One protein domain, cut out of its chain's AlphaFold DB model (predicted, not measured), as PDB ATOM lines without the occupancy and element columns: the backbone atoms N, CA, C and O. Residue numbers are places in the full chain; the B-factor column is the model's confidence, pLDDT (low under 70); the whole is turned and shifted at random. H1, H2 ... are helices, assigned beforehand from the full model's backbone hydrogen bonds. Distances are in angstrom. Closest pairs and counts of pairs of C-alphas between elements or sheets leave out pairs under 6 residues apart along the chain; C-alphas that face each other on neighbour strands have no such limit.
ATOM      1  N   THR A   2      -0.450  29.285  28.584       41.78
ATOM      2  CA  THR A   2       0.856  28.718  28.939       41.78
ATOM      3  C   THR A   2       0.938  28.689  30.460       41.78
ATOM      4  O   THR A   2       0.962  29.737  31.099       41.78
ATOM      5  N   TYR A   3       0.890  27.495  31.051       47.16
ATOM      6  CA  TYR A   3       1.081  27.316  32.488       47.16
ATOM      7  C   TYR A   3       2.478  27.825  32.874       47.16
ATOM      8  O   TYR A   3       3.477  27.392  32.298       47.16
ATOM      9  N   GLY A   4       2.548  28.772  33.815       54.66
ATOM     10  CA  GLY A   4       3.814  29.263  34.356       54.66
ATOM     11  C   GLY A   4       4.543  28.128  35.066       54.66
ATOM     12  O   GLY A   4       4.003  27.523  35.989       54.66
ATOM     13  N   THR A   5       5.742  27.799  34.603       56.91
ATOM     14  CA  THR A   5       6.537  26.689  35.134       56.91
ATOM     15  C   THR A   5       7.400  27.195  36.285       56.91
ATOM     16  O   THR A   5       8.139  28.164  36.125       56.91
ATOM     17  N   PHE A   6       7.314  26.551  37.449       61.56
ATOM     18  CA  PHE A   6       8.317  26.717  38.503       61.56
ATOM     19  C   PHE A   6       9.678  26.264  37.964       61.56
ATOM     20  O   PHE A   6       9.746  25.259  37.252       61.56
ATOM     21  N   TYR A   7      10.750  26.987  38.290       65.62
ATOM     22  CA  TYR A   7      12.105  26.611  37.882       65.62
ATOM     23  C   TYR A   7      13.051  26.607  39.079       65.62
ATOM     24  O   TYR A   7      12.903  27.383  40.024       65.62
ATOM     25  N   THR A   8      14.038  25.719  39.047       64.75
ATOM     26  CA  THR A   8      15.118  25.701  40.035       64.75
ATOM     27  C   THR A   8      16.248  26.590  39.520       64.75
ATOM     28  O   THR A   8      16.767  26.318  38.433       64.75
ATOM     29  N   PRO A   9      16.647  27.648  40.251       67.12
ATOM     30  CA  PRO A   9      17.816  28.432  39.886       67.12
ATOM     31  C   PRO A   9      19.052  27.533  39.771       67.12
ATOM     32  O   PRO A   9      19.340  26.725  40.657       67.12
ATOM     33  N   THR A  10      19.787  27.671  38.672       69.25
ATOM     34  CA  THR A  10      21.064  26.987  38.448       69.25
ATOM     35  C   THR A  10      22.171  28.028  38.389       69.25
ATOM     36  O   THR A  10      22.007  29.066  37.749       69.25
ATOM     37  N   LEU A  11      23.282  27.764  39.083       71.00
ATOM     38  CA  LEU A  11      24.453  28.631  39.006       71.00
ATOM     39  C   LEU A  11      25.152  28.444  37.670       71.00
ATOM     40  O   LEU A  11      25.418  27.318  37.245       71.00
ATOM     41  N   LYS A  12      25.484  29.559  37.023       74.69
ATOM     42  CA  LYS A  12      26.408  29.554  35.893       74.69
ATOM     43  C   LYS A  12      27.831  29.607  36.433       74.69
ATOM     44  O   LYS A  12      28.079  30.152  37.503       74.69
ATOM     45  N   LYS A  13      28.800  29.124  35.652       71.25
ATOM     46  CA  LYS A  13      30.228  29.226  36.003       71.25
ATOM     47  C   LYS A  13      30.675  30.672  36.281       71.25
ATOM     48  O   LYS A  13      31.564  30.877  37.090       71.25
ATOM     49  N   SER A  14      30.049  31.659  35.635       72.44
ATOM     50  CA  SER A  14      30.289  33.091  35.873       72.44
ATOM     51  C   SER A  14      29.866  33.580  37.259       72.44
ATOM     52  O   SER A  14      30.320  34.635  37.680       72.44
ATOM     53  N   ASP A  15      28.976  32.847  37.930       76.94
ATOM     54  CA  ASP A  15      28.415  33.215  39.233       76.94
ATOM     55  C   ASP A  15      29.230  32.608  40.392       76.94
ATOM     56  O   ASP A  15      28.945  32.877  41.559       76.94
ATOM     57  N   LEU A  16      30.218  31.764  40.070       78.31
ATOM     58  CA  LEU A  16      31.104  31.094  41.016       78.31
ATOM     59  C   LEU A  16      32.405  31.897  41.178       78.31
ATOM     60  O   LEU A  16      32.874  32.490  40.200       78.31
ATOM     61  N   PRO A  17      33.036  31.876  42.367       77.19
ATOM     62  CA  PRO A  17      34.394  32.385  42.534       77.19
ATOM     63  C   PRO A  17      35.345  31.788  41.489       77.19
ATOM     64  O   PRO A  17      35.224  30.616  41.127       77.19
ATOM     65  N   SER A  18      36.308  32.578  41.005       75.38
ATOM     66  CA  SER A  18      37.212  32.178  39.911       75.38
ATOM     67  C   SER A  18      38.022  30.910  40.199       75.38
ATOM     68  O   SER A  18      38.489  30.251  39.272       75.38
ATOM     69  N   ASP A  19      38.208  30.589  41.475       70.25
ATOM     70  CA  ASP A  19      38.955  29.446  41.988       70.25
ATOM     71  C   ASP A  19      38.052  28.303  42.496       70.25
ATOM     72  O   ASP A  19      38.558  27.339  43.079       70.25
ATOM     73  N   HIS A  20      36.730  28.396  42.307       76.06
ATOM     74  CA  HIS A  20      35.794  27.350  42.704       76.06
ATOM     75  C   HIS A  20      35.914  26.139  41.762       76.06
ATOM     76  O   HIS A  20      35.804  26.294  40.539       76.06
ATOM     77  N   PRO A  21      36.150  24.931  42.305       78.12
ATOM     78  CA  PRO A  21      36.334  23.739  41.492       78.12
ATOM     79  C   PRO A  21      35.018  23.289  40.855       78.12
ATOM     80  O   PRO A  21      33.927  23.701  41.248       78.12
ATOM     81  N   THR A  22      35.107  22.431  39.838       76.19
ATOM     82  CA  THR A  22      33.895  21.868  39.238       76.19
ATOM     83  C   THR A  22      33.387  20.741  40.122       76.19
ATOM     84  O   THR A  22      34.090  19.765  40.346       76.19
ATOM     85  N   VAL A  23      32.141  20.844  40.576       72.94
ATOM     86  CA  VAL A  23      31.456  19.778  41.310       72.94
ATOM     87  C   VAL A  23      30.609  18.991  40.300       72.94
ATOM     88  O   VAL A  23      29.617  19.539  39.813       72.94
ATOM     89  N   PRO A  24      31.001  17.765  39.887       63.06
ATOM     90  CA  PRO A  24      30.194  16.920  39.007       63.06
ATOM     91  C   PRO A  24      28.705  16.872  39.392       63.06
ATOM     92  O   PRO A  24      28.354  16.882  40.559       63.06
ATOM     93  N   SER A  25      27.791  16.799  38.427       57.50
ATOM     94  CA  SER A  25      26.348  16.717  38.724       57.50
ATOM     95  C   SER A  25      25.844  15.281  38.938       57.50
ATOM     96  O   SER A  25      24.735  15.073  39.419       57.50
ATOM     97  N   ASP A  26      26.630  14.275  38.550       55.56
ATOM     98  CA  ASP A  26      26.285  12.853  38.542       55.56
ATOM     99  C   ASP A  26      27.242  12.042  39.436       55.56
ATOM    100  O   ASP A  26      28.286  11.546  39.008       55.56
ATOM    101  N   TYR A  27      26.860  11.891  40.707       55.88
ATOM    102  CA  TYR A  27      27.623  11.133  41.713       55.88
ATOM    103  C   TYR A  27      27.070   9.742  42.021       55.88
ATOM    104  O   TYR A  27      27.639   9.037  42.852       55.88
ATOM    105  N   ALA A  28      25.998   9.302  41.354       44.69
ATOM    106  CA  ALA A  28      25.497   7.939  41.510       44.69
ATOM    107  C   ALA A  28      26.600   6.926  41.133       44.69
ATOM    108  O   ALA A  28      26.848   6.658  39.960       44.69
ATOM    109  N   GLY A  29      27.299   6.397  42.141       45.53
ATOM    110  CA  GLY A  29      28.368   5.410  41.982       45.53
ATOM    111  C   GLY A  29      29.774   5.963  41.717       45.53
ATOM    112  O   GLY A  29      30.690   5.162  41.536       45.53
ATOM    113  N   ARG A  30      29.993   7.286  41.726       50.75
ATOM    114  CA  ARG A  30      31.345   7.867  41.637       50.75
ATOM    115  C   ARG A  30      31.731   8.437  42.993       50.75
ATOM    116  O   ARG A  30      31.136   9.401  43.457       50.75
ATOM    117  N   GLY A  31      32.683   7.774  43.650       53.31
ATOM    118  CA  GLY A  31      33.186   8.184  44.959       53.31
ATOM    119  C   GLY A  31      33.649   9.643  44.968       53.31
ATOM    120  O   GLY A  31      34.072  10.187  43.951       53.31
ATOM    121  N   CYS A  32      33.554  10.257  46.140       49.88
ATOM    122  CA  CYS A  32      33.916  11.646  46.392       49.88
ATOM    123  C   CYS A  32      35.365  11.980  45.955       49.88
ATOM    124  O   CYS A  32      36.283  11.194  46.229       49.88
ATOM    125  N   PRO A  33      35.592  13.141  45.304       52.59
ATOM    126  CA  PRO A  33      36.891  13.513  44.739       52.59
ATOM    127  C   PRO A  33      38.018  13.728  45.771       52.59
ATOM    128  O   PRO A  33      39.183  13.713  45.384       52.59
ATOM    129  N   VAL A  34      37.738  13.745  47.090       48.62
ATOM    130  CA  VAL A  34      38.789  13.710  48.147       48.62
ATOM    131  C   VAL A  34      39.702  12.463  48.038       48.62
ATOM    132  O   VAL A  34      40.747  12.371  48.677       48.62
ATOM    133  N   ALA A  35      39.361  11.481  47.196       45.19
ATOM    134  CA  ALA A  35      40.104  10.236  47.036       45.19
ATOM    135  C   ALA A  35      41.461  10.324  46.304       45.19
ATOM    136  O   ALA A  35      42.168   9.311  46.300       45.19
ATOM    137  N   SER A  36      41.870  11.456  45.718       44.53
ATOM    138  CA  SER A  36      43.220  11.554  45.147       44.53
ATOM    139  C   SER A  36      44.121  12.485  45.949       44.53
ATOM    140  O   SER A  36      43.897  13.687  46.011       44.53
ATOM    141  N   ARG A  37      45.249  11.958  46.447       46.66
ATOM    142  CA  ARG A  37      46.393  12.765  46.924       46.66
ATOM    143  C   ARG A  37      46.931  13.746  45.860       46.66
ATOM    144  O   ARG A  37      47.813  14.539  46.171       46.66
ATOM    145  N   THR A  38      46.436  13.677  44.622       50.06
ATOM    146  CA  THR A  38      46.766  14.582  43.515       50.06
ATOM    147  C   THR A  38      45.654  15.574  43.171       50.06
ATOM    148  O   THR A  38      45.872  16.394  42.282       50.06
ATOM    149  N   ASP A  39      44.485  15.511  43.818       60.47
ATOM    150  CA  ASP A  39      43.394  16.447  43.555       60.47
ATOM    151  C   ASP A  39      43.556  17.712  44.411       60.47
ATOM    152  O   ASP A  39      43.189  17.764  45.585       60.47
ATOM    153  N   LYS A  40      44.174  18.733  43.811       67.62
ATOM    154  CA  LYS A  40      44.310  20.066  44.414       67.62
ATOM    155  C   LYS A  40      43.006  20.871  44.362       67.62
ATOM    156  O   LYS A  40      42.944  21.933  44.972       67.62
ATOM    157  N   GLU A  41      41.982  20.416  43.637       77.50
ATOM    158  CA  GLU A  41      40.763  21.199  43.401       77.50
ATOM    159  C   GLU A  41      39.953  21.392  44.696       77.50
ATOM    160  O   GLU A  41      39.483  22.498  44.991       77.50
ATOM    161  N   HIS A  42      39.891  20.348  45.529       84.81
ATOM    162  CA  HIS A  42      39.166  20.334  46.804       84.81
ATOM    163  C   HIS A  42      40.068  20.430  48.045       84.81
ATOM    164  O   HIS A  42      39.700  20.000  49.145       84.81
ATOM    165  N   GLU A  43      41.265  21.004  47.900       87.00
ATOM    166  CA  GLU A  43      42.124  21.278  49.051       87.00
ATOM    167  C   GLU A  43      41.432  22.227  50.045       87.00
ATOM    168  O   GLU A  43      40.634  23.098  49.666       87.00
ATOM    169  N   PHE A  44      41.746  22.043  51.328       92.00
ATOM    170  CA  PHE A  44      41.265  22.926  52.383       92.00
ATOM    171  C   PHE A  44      41.835  24.333  52.190       92.00
ATOM    172  O   PHE A  44      43.051  24.505  52.079       92.00
ATOM    173  N   ARG A  45      40.955  25.331  52.235       92.25
ATOM    174  CA  ARG A  45      41.296  26.749  52.318       92.25
ATOM    175  C   ARG A  45      40.460  27.367  53.429       92.25
ATOM    176  O   ARG A  45      39.236  27.244  53.411       92.25
ATOM    177  N   ALA A  46      41.129  28.006  54.382       94.50
ATOM    178  CA  ALA A  46      40.446  28.790  55.401       94.50
ATOM    179  C   ALA A  46      39.640  29.923  54.732       94.50
ATOM    180  O   ALA A  46      40.080  30.423  53.690       94.50
ATOM    181  N   PRO A  47      38.487  30.326  55.298       95.31
ATOM    182  CA  PRO A  47      37.706  31.436  54.763       95.31
ATOM    183  C   PRO A  47      38.543  32.722  54.751       95.31
ATOM    184  O   PRO A  47      39.193  33.068  55.739       95.31
ATOM    185  N   GLY A  48      38.544  33.415  53.615       93.94
ATOM    186  CA  GLY A  48      39.206  34.698  53.433       93.94
ATOM    187  C   GLY A  48      38.366  35.878  53.927       93.94
ATOM    188  O   GLY A  48      37.214  35.742  54.341       93.94
ATOM    189  N   ALA A  49      38.947  37.076  53.852       93.88
ATOM    190  CA  ALA A  49      38.230  38.305  54.172       93.88
ATOM    191  C   ALA A  49      37.030  38.486  53.229       93.88
ATOM    192  O   ALA A  49      37.188  38.556  52.012       93.88
ATOM    193  N   GLY A  50      35.834  38.591  53.806       90.56
ATOM    194  CA  GLY A  50      34.590  38.743  53.058       90.56
ATOM    195  C   GLY A  50      33.899  37.429  52.700       90.56
ATOM    196  O   GLY A  50      32.768  37.496  52.224       90.56
ATOM    197  N   ASP A  51      34.487  36.260  52.955       94.94
ATOM    198  CA  ASP A  51      33.781  34.983  52.820       94.94
ATOM    199  C   ASP A  51      32.725  34.830  53.919       94.94
ATOM    200  O   ASP A  51      32.907  35.261  55.058       94.94
ATOM    201  N   VAL A  52      31.596  34.212  53.577       94.94
ATOM    202  CA  VAL A  52      30.465  34.029  54.489       94.94
ATOM    203  C   VAL A  52      30.433  32.597  55.000       94.94
ATOM    204  O   VAL A  52      30.578  31.643  54.235       94.94
ATOM    205  N   ARG A  53      30.207  32.437  56.302       96.88
ATOM    206  CA  ARG A  53      30.030  31.147  56.976       96.88
ATOM    207  C   ARG A  53      28.790  31.177  57.870       96.88
ATOM    208  O   ARG A  53      28.153  32.216  58.039       96.88
ATOM    209  N   SER A  54      28.414  30.003  58.362       94.81
ATOM    210  CA  SER A  54      27.254  29.769  59.230       94.81
ATOM    211  C   SER A  54      27.689  29.156  60.564       94.81
ATOM    212  O   SER A  54      28.880  29.020  60.802       94.81
ATOM    213  N   VAL A  55      26.749  28.725  61.402       95.44
ATOM    214  CA  VAL A  55      27.038  27.843  62.554       95.44
ATOM    215  C   VAL A  55      27.116  26.356  62.174       95.44
ATOM    216  O   VAL A  55      27.277  25.500  63.034       95.44
ATOM    217  N   CYS A  56      26.915  26.010  60.895       97.75
ATOM    218  CA  CYS A  56      26.890  24.625  60.438       97.75
ATOM    219  C   CYS A  56      28.289  24.178  59.972       97.75
ATOM    220  O   CYS A  56      28.681  24.497  58.840       97.75
ATOM    221  N   PRO A  57      29.014  23.358  60.756       97.62
ATOM    222  CA  PRO A  57      30.368  22.926  60.407       97.62
ATOM    223  C   PRO A  57      30.418  22.076  59.128       97.62
ATOM    224  O   PRO A  57      31.427  22.064  58.423       97.62
ATOM    225  N   ALA A  58      29.332  21.376  58.772       97.19
ATOM    226  CA  ALA A  58      29.280  20.577  57.546       97.19
ATOM    227  C   ALA A  58      29.262  21.464  56.291       97.19
ATOM    228  O   ALA A  58      30.044  21.258  55.363       97.19
ATOM    229  N   LEU A  59      28.395  22.482  56.264       98.06
ATOM    230  CA  LEU A  59      28.324  23.414  55.136       98.06
ATOM    231  C   LEU A  59      29.582  24.280  55.044       98.06
ATOM    232  O   LEU A  59      30.095  24.506  53.947       98.06
ATOM    233  N   ASN A  60      30.114  24.708  56.187       98.38
ATOM    234  CA  ASN A  60      31.339  25.490  56.230       98.38
ATOM    235  C   ASN A  60      32.544  24.676  55.731       98.38
ATOM    236  O   ASN A  60      33.302  25.172  54.898       98.38
ATOM    237  N   ALA A  61      32.662  23.399  56.117       97.12
ATOM    238  CA  ALA A  61      33.682  22.504  55.572       97.12
ATOM    239  C   ALA A  61      33.524  22.292  54.062       97.12
ATOM    240  O   ALA A  61      34.513  22.337  53.331       97.12
ATOM    241  N   MET A  62      32.296  22.136  53.556       96.00
ATOM    242  CA  MET A  62      32.067  22.078  52.110       96.00
ATOM    243  C   MET A  62      32.543  23.346  51.397       96.00
ATOM    244  O   MET A  62      33.177  23.231  50.351       96.00
ATOM    245  N   ALA A  63      32.296  24.540  51.946       96.69
ATOM    246  CA  ALA A  63      32.794  25.789  51.369       96.69
ATOM    247  C   ALA A  63      34.329  25.876  51.441       96.69
ATOM    248  O   ALA A  63      34.979  26.159  50.436       96.69
ATOM    249  N   ASN A  64      34.933  25.528  52.582       96.00
ATOM    250  CA  ASN A  64      36.391  25.504  52.776       96.00
ATOM    251  C   ASN A  64      37.101  24.496  51.854       96.00
ATOM    252  O   ASN A  64      38.279  24.656  51.543       96.00
ATOM    253  N   HIS A  65      36.389  23.476  51.377       92.75
ATOM    254  CA  HIS A  65      36.877  22.490  50.410       92.75
ATOM    255  C   HIS A  65      36.335  22.705  48.986       92.75
ATOM    256  O   HIS A  65      36.629  21.918  48.094       92.75
ATOM    257  N   GLY A  66      35.556  23.760  48.727       92.06
ATOM    258  CA  GLY A  66      35.035  24.071  47.394       92.06
ATOM    259  C   GLY A  66      33.966  23.107  46.862       92.06
ATOM    260  O   GLY A  66      33.744  23.070  45.661       92.06
ATOM    261  N   TYR A  67      33.287  22.333  47.710       91.38
ATOM    262  CA  TYR A  67      32.103  21.540  47.325       91.38
ATOM    263  C   TYR A  67      30.844  22.390  47.125       91.38
ATOM    264  O   TYR A  67      29.897  21.974  46.465       91.38
ATOM    265  N   ILE A  68      30.850  23.583  47.705       94.12
ATOM    266  CA  ILE A  68      29.943  24.694  47.417       94.12
ATOM    267  C   ILE A  68      30.811  25.956  47.221       94.12
ATOM    268  O   ILE A  68      32.008  25.899  47.536       94.12
ATOM    269  N   PRO A  69      30.285  27.064  46.663       93.88
ATOM    270  CA  PRO A  69      31.029  28.315  46.505       93.88
ATOM    271  C   PRO A  69      31.860  28.663  47.746       93.88
ATOM    272  O   PRO A  69      31.338  28.691  48.862       93.88
ATOM    273  N   ARG A  70      33.173  28.877  47.557       93.81
ATOM    274  CA  ARG A  70      34.134  29.081  48.662       93.81
ATOM    275  C   ARG A  70      33.826  30.347  49.467       93.81
ATOM    276  O   ARG A  70      34.046  30.378  50.676       93.81
ATOM    277  N   ASP A  71      33.226  31.334  48.813       94.12
ATOM    278  CA  ASP A  71      32.755  32.578  49.416       94.12
ATOM    279  C   ASP A  71      31.462  32.419  50.236       94.12
ATOM    280  O   ASP A  71      31.049  33.357  50.918       94.12
ATOM    281  N   GLY A  72      30.824  31.242  50.196       94.94
ATOM    282  CA  GLY A  72      29.600  30.929  50.930       94.94
ATOM    283  C   GLY A  72      28.342  31.624  50.404       94.94
ATOM    284  O   GLY A  72      27.353  31.702  51.137       94.94
ATOM    285  N   ARG A  73      28.359  32.141  49.168       91.38
ATOM    286  CA  ARG A  73      27.249  32.906  48.574       91.38
ATOM    287  C   ARG A  73      26.586  32.178  47.410       91.38
ATOM    288  O   ARG A  73      27.084  31.177  46.900       91.38
ATOM    289  N   ASN A  74      25.445  32.715  46.975       88.25
ATOM    290  CA  ASN A  74      24.699  32.268  45.796       88.25
ATOM    291  C   ASN A  74      24.331  30.770  45.816       88.25
ATOM    292  O   ASN A  74      24.308  30.098  44.794       88.25
ATOM    293  N   LEU A  75      24.013  30.214  46.978       91.31
ATOM    294  CA  LEU A  75      23.697  28.802  47.136       91.31
ATOM    295  C   LEU A  75      22.269  28.508  46.674       91.31
ATOM    296  O   LEU A  75      21.296  28.968  47.271       91.31
ATOM    297  N   THR A  76      22.133  27.706  45.620       90.81
ATOM    298  CA  THR A  76      20.835  27.195  45.165       90.81
ATOM    299  C   THR A  76      20.579  25.801  45.726       90.81
ATOM    300  O   THR A  76      21.493  25.135  46.225       90.81
ATOM    301  N   PHE A  77      19.342  25.317  45.584       91.62
ATOM    302  CA  PHE A  77      19.010  23.923  45.884       91.62
ATOM    303  C   PHE A  77      19.978  22.950  45.199       91.62
ATOM    304  O   PHE A  77      20.523  22.071  45.854       91.62
ATOM    305  N   ALA A  78      20.231  23.126  43.896       89.44
ATOM    306  CA  ALA A  78      21.083  22.225  43.124       89.44
ATOM    307  C   ALA A  78      22.541  22.243  43.609       89.44
ATOM    308  O   ALA A  78      23.172  21.188  43.671       89.44
ATOM    309  N   THR A  79      23.054  23.415  43.991       90.88
ATOM    310  CA  THR A  79      24.412  23.578  44.525       90.88
ATOM    311  C   THR A  79      24.580  22.851  45.855       90.88
ATOM    312  O   THR A  79      25.501  22.054  46.005       90.88
ATOM    313  N   ILE A  80      23.666  23.071  46.808       94.00
ATOM    314  CA  ILE A  80      23.723  22.417  48.125       94.00
ATOM    315  C   ILE A  80      23.496  20.911  47.984       94.00
ATOM    316  O   ILE A  80      24.243  20.121  48.555       94.00
ATOM    317  N   PHE A  81      22.507  20.511  47.181       92.94
ATOM    318  CA  PHE A  81      22.201  19.112  46.916       92.94
ATOM    319  C   PHE A  81      23.424  18.377  46.353       92.94
ATOM    320  O   PHE A  81      23.843  17.359  46.901       92.94
ATOM    321  N   SER A  82      24.038  18.922  45.299       89.06
ATOM    322  CA  SER A  82      25.210  18.306  44.668       89.06
ATOM    323  C   SER A  82      26.404  18.293  45.619       89.06
ATOM    324  O   SER A  82      27.060  17.264  45.731       89.06
ATOM    325  N   GLY A  83      26.643  19.379  46.363       91.06
ATOM    326  CA  GLY A  83      27.723  19.468  47.347       91.06
ATOM    327  C   GLY A  83      27.610  18.424  48.463       91.06
ATOM    328  O   GLY A  83      28.590  17.748  48.768       91.06
ATOM    329  N   LEU A  84      26.412  18.219  49.020       93.62
ATOM    330  CA  LEU A  84      26.168  17.213  50.064       93.62
ATOM    331  C   LEU A  84      26.439  15.786  49.567       93.62
ATOM    332  O   LEU A  84      27.071  14.993  50.273       93.62
ATOM    333  N   GLN A  85      26.003  15.454  48.348       90.38
ATOM    334  CA  GLN A  85      26.290  14.147  47.749       90.38
ATOM    335  C   GLN A  85      27.776  13.998  47.408       90.38
ATOM    336  O   GLN A  85      28.375  12.972  47.724       90.38
ATOM    337  N   ALA A  86      28.385  15.033  46.829       85.56
ATOM    338  CA  ALA A  86      29.789  15.053  46.444       85.56
ATOM    339  C   ALA A  86      30.727  14.882  47.640       85.56
ATOM    340  O   ALA A  86      31.643  14.070  47.590       85.56
ATOM    341  N   CYS A  87      30.504  15.658  48.701       89.69
ATOM    342  CA  CYS A  87      31.395  15.746  49.850       89.69
ATOM    343  C   CYS A  87      31.220  14.545  50.783       89.69
ATOM    344  O   CYS A  87      32.195  13.894  51.161       89.69
ATOM    345  N   TYR A  88      29.969  14.228  51.129       92.06
ATOM    346  CA  TYR A  88      29.636  13.300  52.211       92.06
ATOM    347  C   TYR A  88      28.982  11.995  51.745       92.06
ATOM    348  O   TYR A  88      28.720  11.123  52.569       92.06
ATOM    349  N   ASN A  89      28.740  11.830  50.438       90.81
ATOM    350  CA  ASN A  89      28.062  10.665  49.857       90.81
ATOM    351  C   ASN A  89      26.687  10.393  50.492       90.81
ATOM    352  O   ASN A  89      26.319   9.255  50.797       90.81
ATOM    353  N   ILE A  90      25.927  11.463  50.724       92.19
ATOM    354  CA  ILE A  90      24.583  11.389  51.297       92.19
ATOM    355  C   ILE A  90      23.601  10.856  50.248       92.19
ATOM    356  O   ILE A  90      23.587  11.276  49.088       92.19
ATOM    357  N   SER A  91      22.743   9.920  50.657       93.12
ATOM    358  CA  SER A  91      21.703   9.365  49.789       93.12
ATOM    359  C   SER A  91      20.772  10.457  49.251       93.12
ATOM    360  O   SER A  91      20.499  11.457  49.920       93.12
ATOM    361  N   THR A  92      20.234  10.264  48.047       92.44
ATOM    362  CA  THR A  92      19.290  11.218  47.439       92.44
ATOM    363  C   THR A  92      18.099  11.546  48.349       92.44
ATOM    364  O   THR A  92      17.840  12.733  48.540       92.44
ATOM    365  N   PRO A  93      17.400  10.575  48.980       95.88
ATOM    366  CA  PRO A  93      16.271  10.890  49.858       95.88
ATOM    367  C   PRO A  93      16.659  11.770  51.051       95.88
ATOM    368  O   PRO A  93      15.959  12.733  51.357       95.88
ATOM    369  N   LEU A  94      17.795  11.473  51.693       95.69
ATOM    370  CA  LEU A  94      18.291  12.276  52.809       95.69
ATOM    371  C   LEU A  94      18.723  13.671  52.336       95.69
ATOM    372  O   LEU A  94      18.396  14.661  52.979       95.69
ATOM    373  N   THR A  95      19.370  13.780  51.175       95.25
ATOM    374  CA  THR A  95      19.787  15.074  50.610       95.25
ATOM    375  C   THR A  95      18.588  15.962  50.260       95.25
ATOM    376  O   THR A  95      18.615  17.158  50.549       95.25
ATOM    377  N   ILE A  96      17.510  15.395  49.695       95.12
ATOM    378  CA  ILE A  96      16.251  16.126  49.458       95.12
ATOM    379  C   ILE A  96      15.694  16.640  50.786       95.12
ATOM    380  O   ILE A  96      15.368  17.820  50.883       95.12
ATOM    381  N   LEU A  97      15.615  15.777  51.805       96.38
ATOM    382  CA  LEU A  97      15.098  16.151  53.121       96.38
ATOM    383  C   LEU A  97      15.901  17.304  53.738       96.38
ATOM    384  O   LEU A  97      15.306  18.295  54.154       96.38
ATOM    385  N   LEU A  98      17.232  17.196  53.760       96.56
ATOM    386  CA  LEU A  98      18.116  18.213  54.336       96.56
ATOM    387  C   LEU A  98      18.042  19.531  53.568       96.56
ATOM    388  O   LEU A  98      17.923  20.591  54.174       96.56
ATOM    389  N   THR A  99      18.066  19.474  52.235       95.25
ATOM    390  CA  THR A  99      18.078  20.687  51.412       95.25
ATOM    391  C   THR A  99      16.716  21.378  51.452       95.25
ATOM    392  O   THR A  99      16.645  22.561  51.759       95.25
ATOM    393  N   VAL A 100      15.608  20.664  51.217       94.31
ATOM    394  CA  VAL A 100      14.262  21.265  51.297       94.31
ATOM    395  C   VAL A 100      13.968  21.747  52.718       94.31
ATOM    396  O   VAL A 100      13.521  22.879  52.890       94.31
ATOM    397  N   GLY A 101      14.247  20.917  53.727       94.25
ATOM    398  CA  GLY A 101      14.048  21.260  55.134       94.25
ATOM    399  C   GLY A 101      14.831  22.507  55.538       94.25
ATOM    400  O   GLY A 101      14.242  23.421  56.104       94.25
ATOM    401  N   GLY A 102      16.110  22.591  55.160       94.38
ATOM    402  CA  GLY A 102      16.960  23.755  55.411       94.38
ATOM    403  C   GLY A 102      16.360  25.045  54.857       94.38
ATOM    404  O   GLY A 102      16.179  25.993  55.613       94.38
ATOM    405  N   PHE A 103      15.955  25.065  53.579       92.88
ATOM    406  CA  PHE A 103      15.293  26.234  52.980       92.88
ATOM    407  C   PHE A 103      14.011  26.622  53.734       92.88
ATOM    408  O   PHE A 103      13.822  27.793  54.069       92.88
ATOM    409  N   LEU A 104      13.138  25.656  54.032       92.81
ATOM    410  CA  LEU A 104      11.855  25.935  54.681       92.81
ATOM    411  C   LEU A 104      12.023  26.447  56.120       92.81
ATOM    412  O   LEU A 104      11.325  27.386  56.506       92.81
ATOM    413  N   LEU A 105      12.965  25.888  56.886       92.62
ATOM    414  CA  LEU A 105      13.242  26.292  58.269       92.62
ATOM    415  C   LEU A 105      13.717  27.748  58.364       92.62
ATOM    416  O   LEU A 105      13.312  28.473  59.269       92.62
ATOM    417  N   ILE A 106      14.472  28.234  57.377       90.75
ATOM    418  CA  ILE A 106      14.872  29.649  57.299       90.75
ATOM    419  C   ILE A 106      13.845  30.532  56.570       90.75
ATOM    420  O   ILE A 106      14.138  31.676  56.211       90.75
ATOM    421  N   LYS A 107      12.621  30.022  56.361       88.38
ATOM    422  CA  LYS A 107      11.510  30.706  55.678       88.38
ATOM    423  C   LYS A 107      11.884  31.133  54.254       88.38
ATOM    424  O   LYS A 107      11.674  32.281  53.850       88.38
ATOM    425  N   ARG A 108      12.476  30.209  53.497       86.56
ATOM    426  CA  ARG A 108      12.827  30.355  52.078       86.56
ATOM    427  C   ARG A 108      12.209  29.219  51.264       86.56
ATOM    428  O   ARG A 108      11.978  28.122  51.762       86.56
ATOM    429  N   LEU A 109      11.938  29.489  49.989       85.44
ATOM    430  CA  LEU A 109      11.507  28.468  49.032       85.44
ATOM    431  C   LEU A 109      12.724  27.939  48.257       85.44
ATOM    432  O   LEU A 109      13.559  28.750  47.854       85.44
ATOM    433  N   PRO A 110      12.828  26.619  48.014       83.19
ATOM    434  CA  PRO A 110      13.960  26.018  47.297       83.19
ATOM    435  C   PRO A 110      13.899  26.200  45.769       83.19
ATOM    436  O   PRO A 110      14.818  25.800  45.058       83.19
ATOM    437  N   PHE A 111      12.821  26.783  45.247       79.56
ATOM    438  CA  PHE A 111      12.599  27.045  43.825       79.56
ATOM    439  C   PHE A 111      12.214  28.507  43.603       79.56
ATOM    440  O   PHE A 111      11.702  29.174  44.504       79.56
ATOM    441  N   ALA A 112      12.442  28.989  42.384       67.19
ATOM    442  CA  ALA A 112      11.978  30.294  41.948       67.19
ATOM    443  C   ALA A 112      10.531  30.221  41.433       67.19
ATOM    444  O   ALA A 112      10.054  29.175  40.971       67.19
ATOM    445  N   LEU A 113       9.820  31.343  41.546       65.88
ATOM    446  CA  LEU A 113       8.418  31.474  41.152       65.88
ATOM    447  C   LEU A 113       8.313  32.030  39.718       65.88
ATOM    448  O   LEU A 113       9.107  32.888  39.341       65.88
ATOM    449  N   PRO A 114       7.339  31.591  38.902       60.78
ATOM    450  CA  PRO A 114       7.188  32.089  37.533       60.78
ATOM    451  C   PRO A 114       6.714  33.560  37.453       60.78
ATOM    452  O   PRO A 114       5.994  34.038  38.326       60.78
ATOM    453  N   PHE A 115       7.064  34.239  36.346       55.38
ATOM    454  CA  PHE A 115       6.525  35.523  35.839       55.38
ATOM    455  C   PHE A 115       6.314  36.662  36.863       55.38
ATOM    456  O   PHE A 115       5.200  36.882  37.331       55.38
ATOM    457  N   GLY A 116       7.344  37.473  37.142       53.25
ATOM    458  CA  GLY A 116       7.197  38.792  37.795       53.25
ATOM    459  C   GLY A 116       6.759  38.787  39.272       53.25
ATOM    460  O   GLY A 116       6.904  39.804  39.953       53.25
ATOM    461  N   LEU A 117       6.311  37.638  39.793       57.56
ATOM    462  CA  LEU A 117       6.043  37.388  41.213       57.56
ATOM    463  C   LEU A 117       7.307  37.458  42.081       57.56
ATOM    464  O   LEU A 117       7.193  37.617  43.292       57.56
ATOM    465  N   GLU A 118       8.494  37.401  41.472       55.53
ATOM    466  CA  GLU A 118       9.800  37.622  42.112       55.53
ATOM    467  C   GLU A 118       9.786  38.901  42.975       55.53
ATOM    468  O   GLU A 118      10.337  38.931  44.070       55.53
ATOM    469  N   THR A 119       9.100  39.951  42.501       51.66
ATOM    470  CA  THR A 119       8.976  41.261  43.168       51.66
ATOM    471  C   THR A 119       7.931  41.283  44.288       51.66
ATOM    472  O   THR A 119       7.997  42.143  45.160       51.66
ATOM    473  N   ILE A 120       6.967  40.358  44.262       53.22
ATOM    474  CA  ILE A 120       5.865  40.248  45.237       53.22
ATOM    475  C   ILE A 120       6.268  39.322  46.396       53.22
ATOM    476  O   ILE A 120       5.896  39.561  47.539       53.22
ATOM    477  N   PHE A 121       7.071  38.295  46.108       58.66
ATOM    478  CA  PHE A 121       7.570  37.310  47.072       58.66
ATOM    479  C   PHE A 121       9.080  37.436  47.322       58.66
ATOM    480  O   PHE A 121       9.697  36.494  47.828       58.66
ATOM    481  N   SER A 122       9.690  38.581  46.974       59.50
ATOM    482  CA  SER A 122      11.108  38.821  47.251       59.50
ATOM    483  C   SER A 122      11.340  38.654  48.744       59.50
ATOM    484  O   SER A 122      10.724  39.347  49.556       59.50
ATOM    485  N   SER A 123      12.207  37.717  49.107       64.69
ATOM    486  CA  SER A 123      12.557  37.509  50.501       64.69
ATOM    487  C   SER A 123      13.573  38.561  50.915       64.69
ATOM    488  O   SER A 123      14.607  38.724  50.267       64.69
ATOM    489  N   THR A 124      13.278  39.262  52.000       71.81
ATOM    490  CA  THR A 124      14.213  40.202  52.612       71.81
ATOM    491  C   THR A 124      14.977  39.492  53.726       71.81
ATOM    492  O   THR A 124      14.426  38.660  54.463       71.81
ATOM    493  N   ASN A 125      16.265  39.780  53.835       70.06
ATOM    494  CA  ASN A 125      17.050  39.446  55.015       70.06
ATOM    495  C   ASN A 125      16.639  40.313  56.210       70.06
ATOM    496  O   ASN A 125      16.020  41.363  56.023       70.06
ATOM    497  N   PRO A 126      16.972  39.904  57.445       68.69
ATOM    498  CA  PRO A 126      16.752  40.747  58.618       68.69
ATOM    499  C   PRO A 126      17.412  42.135  58.524       68.69
ATOM    500  O   PRO A 126      16.891  43.082  59.100       68.69
ATOM    501  N   ASP A 127      18.497  42.273  57.755       69.75
ATOM    502  CA  ASP A 127      19.202  43.541  57.500       69.75
ATOM    503  C   ASP A 127      18.551  44.434  56.420       69.75
ATOM    504  O   ASP A 127      19.046  45.521  56.128       69.75
ATOM    505  N   GLY A 128      17.449  43.993  55.804       72.69
ATOM    506  CA  GLY A 128      16.755  44.736  54.750       72.69
ATOM    507  C   GLY A 128      17.244  44.458  53.322       72.69
ATOM    508  O   GLY A 128      16.613  44.926  52.370       72.69
ATOM    509  N   SER A 129      18.310  43.674  53.131       71.25
ATOM    510  CA  SER A 129      18.786  43.304  51.793       71.25
ATOM    511  C   SER A 129      17.799  42.363  51.086       71.25
ATOM    512  O   SER A 129      17.213  41.459  51.689       71.25
ATOM    513  N   LYS A 130      17.567  42.599  49.786       69.00
ATOM    514  CA  LYS A 130      16.676  41.771  48.955       69.00
ATOM    515  C   LYS A 130      17.437  40.586  48.386       69.00
ATOM    516  O   LYS A 130      18.516  40.767  47.827       69.00
ATOM    517  N   ILE A 131      16.826  39.406  48.426       69.94
ATOM    518  CA  ILE A 131      17.401  38.196  47.837       69.94
ATOM    519  C   ILE A 131      16.498  37.643  46.745       69.94
ATOM    520  O   ILE A 131      15.267  37.730  46.804       69.94
ATOM    521  N   LYS A 132      17.141  37.038  45.747       73.75
ATOM    522  CA  LYS A 132      16.486  36.266  44.696       73.75
ATOM    523  C   LYS A 132      15.863  34.992  45.294       73.75
ATOM    524  O   LYS A 132      16.571  34.240  45.962       73.75
ATOM    525  N   PRO A 133      14.571  34.709  45.061       77.12
ATOM    526  CA  PRO A 133      13.963  33.445  45.473       77.12
ATOM    527  C   PRO A 133      14.768  32.221  45.002       77.12
ATOM    528  O   PRO A 133      15.317  32.215  43.901       77.12
ATOM    529  N   GLY A 134      14.853  31.180  45.836       81.62
ATOM    530  CA  GLY A 134      15.614  29.963  45.525       81.62
ATOM    531  C   GLY A 134      17.140  30.087  45.642       81.62
ATOM    532  O   GLY A 134      17.840  29.128  45.316       81.62
ATOM    533  N   VAL A 135      17.652  31.229  46.113       86.50
ATOM    534  CA  VAL A 135      19.080  31.474  46.361       86.50
ATOM    535  C   VAL A 135      19.274  31.927  47.807       86.50
ATOM    536  O   VAL A 135      18.504  32.748  48.304       86.50
ATOM    537  N   ILE A 136      20.286  31.384  48.483       90.38
ATOM    538  CA  ILE A 136      20.661  31.752  49.854       90.38
ATOM    539  C   ILE A 136      22.181  31.883  50.002       90.38
ATOM    540  O   ILE A 136      22.950  31.503  49.124       90.38
ATOM    541  N   ASP A 137      22.612  32.371  51.153       92.19
ATOM    542  CA  ASP A 137      24.004  32.506  51.573       92.19
ATOM    543  C   ASP A 137      24.176  31.671  52.846       92.19
ATOM    544  O   ASP A 137      23.200  31.455  53.572       92.19
ATOM    545  N   LEU A 138      25.395  31.241  53.183       94.75
ATOM    546  CA  LEU A 138      25.615  30.469  54.415       94.75
ATOM    547  C   LEU A 138      25.140  31.217  55.666       94.75
ATOM    548  O   LEU A 138      24.547  30.600  56.545       94.75
ATOM    549  N   HIS A 139      25.289  32.542  55.715       92.94
ATOM    550  CA  HIS A 139      24.818  33.352  56.842       92.94
ATOM    551  C   HIS A 139      23.342  33.089  57.173       92.94
ATOM    552  O   HIS A 139      22.982  32.970  58.340       92.94
ATOM    553  N   LEU A 140      22.489  32.907  56.157       91.56
ATOM    554  CA  LEU A 140      21.061  32.665  56.355       91.56
ATOM    555  C   LEU A 140      20.744  31.359  57.076       91.56
ATOM    556  O   LEU A 140      19.722  31.296  57.757       91.56
ATOM    557  N   ILE A 141      21.595  30.343  56.936       92.56
ATOM    558  CA  ILE A 141      21.445  29.063  57.639       92.56
ATOM    559  C   ILE A 141      21.545  29.266  59.154       92.56
ATOM    560  O   ILE A 141      20.856  28.585  59.907       92.56
ATOM    561  N   GLY A 142      22.338  30.249  59.595       92.88
ATOM    562  CA  GLY A 142      22.488  30.615  61.002       92.88
ATOM    563  C   GLY A 142      21.313  31.397  61.590       92.88
ATOM    564  O   GLY A 142      21.450  31.941  62.678       92.88
ATOM    565  N   ARG A 143      20.187  31.532  60.877       92.81
ATOM    566  CA  ARG A 143      19.024  32.254  61.397       92.81
ATOM    567  C   ARG A 143      18.436  31.507  62.597       92.81
ATOM    568  O   ARG A 143      17.961  30.379  62.437       92.81
ATOM    569  N   HIS A 144      18.363  32.198  63.728       93.81
ATOM    570  CA  HIS A 144      17.833  31.668  64.977       93.81
ATOM    571  C   HIS A 144      16.366  31.259  64.883       93.81
ATOM    572  O   HIS A 144      15.552  31.924  64.224       93.81
ATOM    573  N   ASN A 145      16.035  30.153  65.556       91.38
ATOM    574  CA  ASN A 145      14.750  29.450  65.483       91.38
ATOM    575  C   ASN A 145      14.381  28.964  64.070       91.38
ATOM    576  O   ASN A 145      13.200  28.813  63.740       91.38
ATOM    577  N   GLY A 146      15.386  28.805  63.209       91.50
ATOM    578  CA  GLY A 146      15.274  28.168  61.907       91.50
ATOM    579  C   GLY A 146      15.938  26.800  61.953       91.50
ATOM    580  O   GLY A 146      15.408  25.854  62.527       91.50
ATOM    581  N   THR A 147      17.095  26.687  61.302       91.81
ATOM    582  CA  THR A 147      17.983  25.533  61.500       91.81
ATOM    583  C   THR A 147      18.859  25.732  62.732       91.81
ATOM    584  O   THR A 147      19.094  24.775  63.458       91.81
ATOM    585  N   GLU A 148      19.305  26.966  62.980       96.12
ATOM    586  CA  GLU A 148      20.077  27.302  64.173       96.12
ATOM    587  C   GLU A 148      19.208  27.270  65.434       96.12
ATOM    588  O   GLU A 148      18.054  27.715  65.429       96.12
ATOM    589  N   HIS A 149      19.800  26.738  66.501       96.06
ATOM    590  CA  HIS A 149      19.202  26.590  67.813       96.06
ATOM    591  C   HIS A 149      20.248  26.711  68.928       96.06
ATOM    592  O   HIS A 149      21.433  26.421  68.748       96.06
TER     593      HIS A 149
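AT A GLANCE: This is residues 2 to 149 of the 386 residues of the protein "Cloroperoxidase" of Moniliophthora roreri (strain MCA 2997) (UniProt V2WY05). Little regular structure is here: H3 and H2 pack crosswise, H1 and H4 lie nearby, and long loops, residues 2 to 56 and 106 to 137, spread outward. The printed part has 148 residues, 38 in four named helices, H1 to H4 in chain order, class all helix. It is compact, radius of gyration of the C-alphas 15.5 A, spanning 49 by 37 by 31 A.

IN THESE COORDINATES: H3, residues 92 to 105, 19.5 A long, ends at C-alpha 105 (13.242, 26.292, 58.269). H2 is residues 77 to 88; H1, residues 57 to 64, begins at (30.368, 22.926, 60.407); H4 is residues 138 to 141.

HOW THE PARTS SIT: H3 touches H2 at a steep tilt of 51 degrees, opposite ways; the closest C-alphas, of Thr 95 and Phe 81, are 6.0 A apart. H2, with residues 83 to 87 alone, only just touches H1, with 3 C-alpha pairs within 8 A. Every O i to N i+4 pair in H1, H2 and H3 is within hydrogen-bond range.

THE WHOLE: The printed part has no cut; 42 residues have pLDDT under 70.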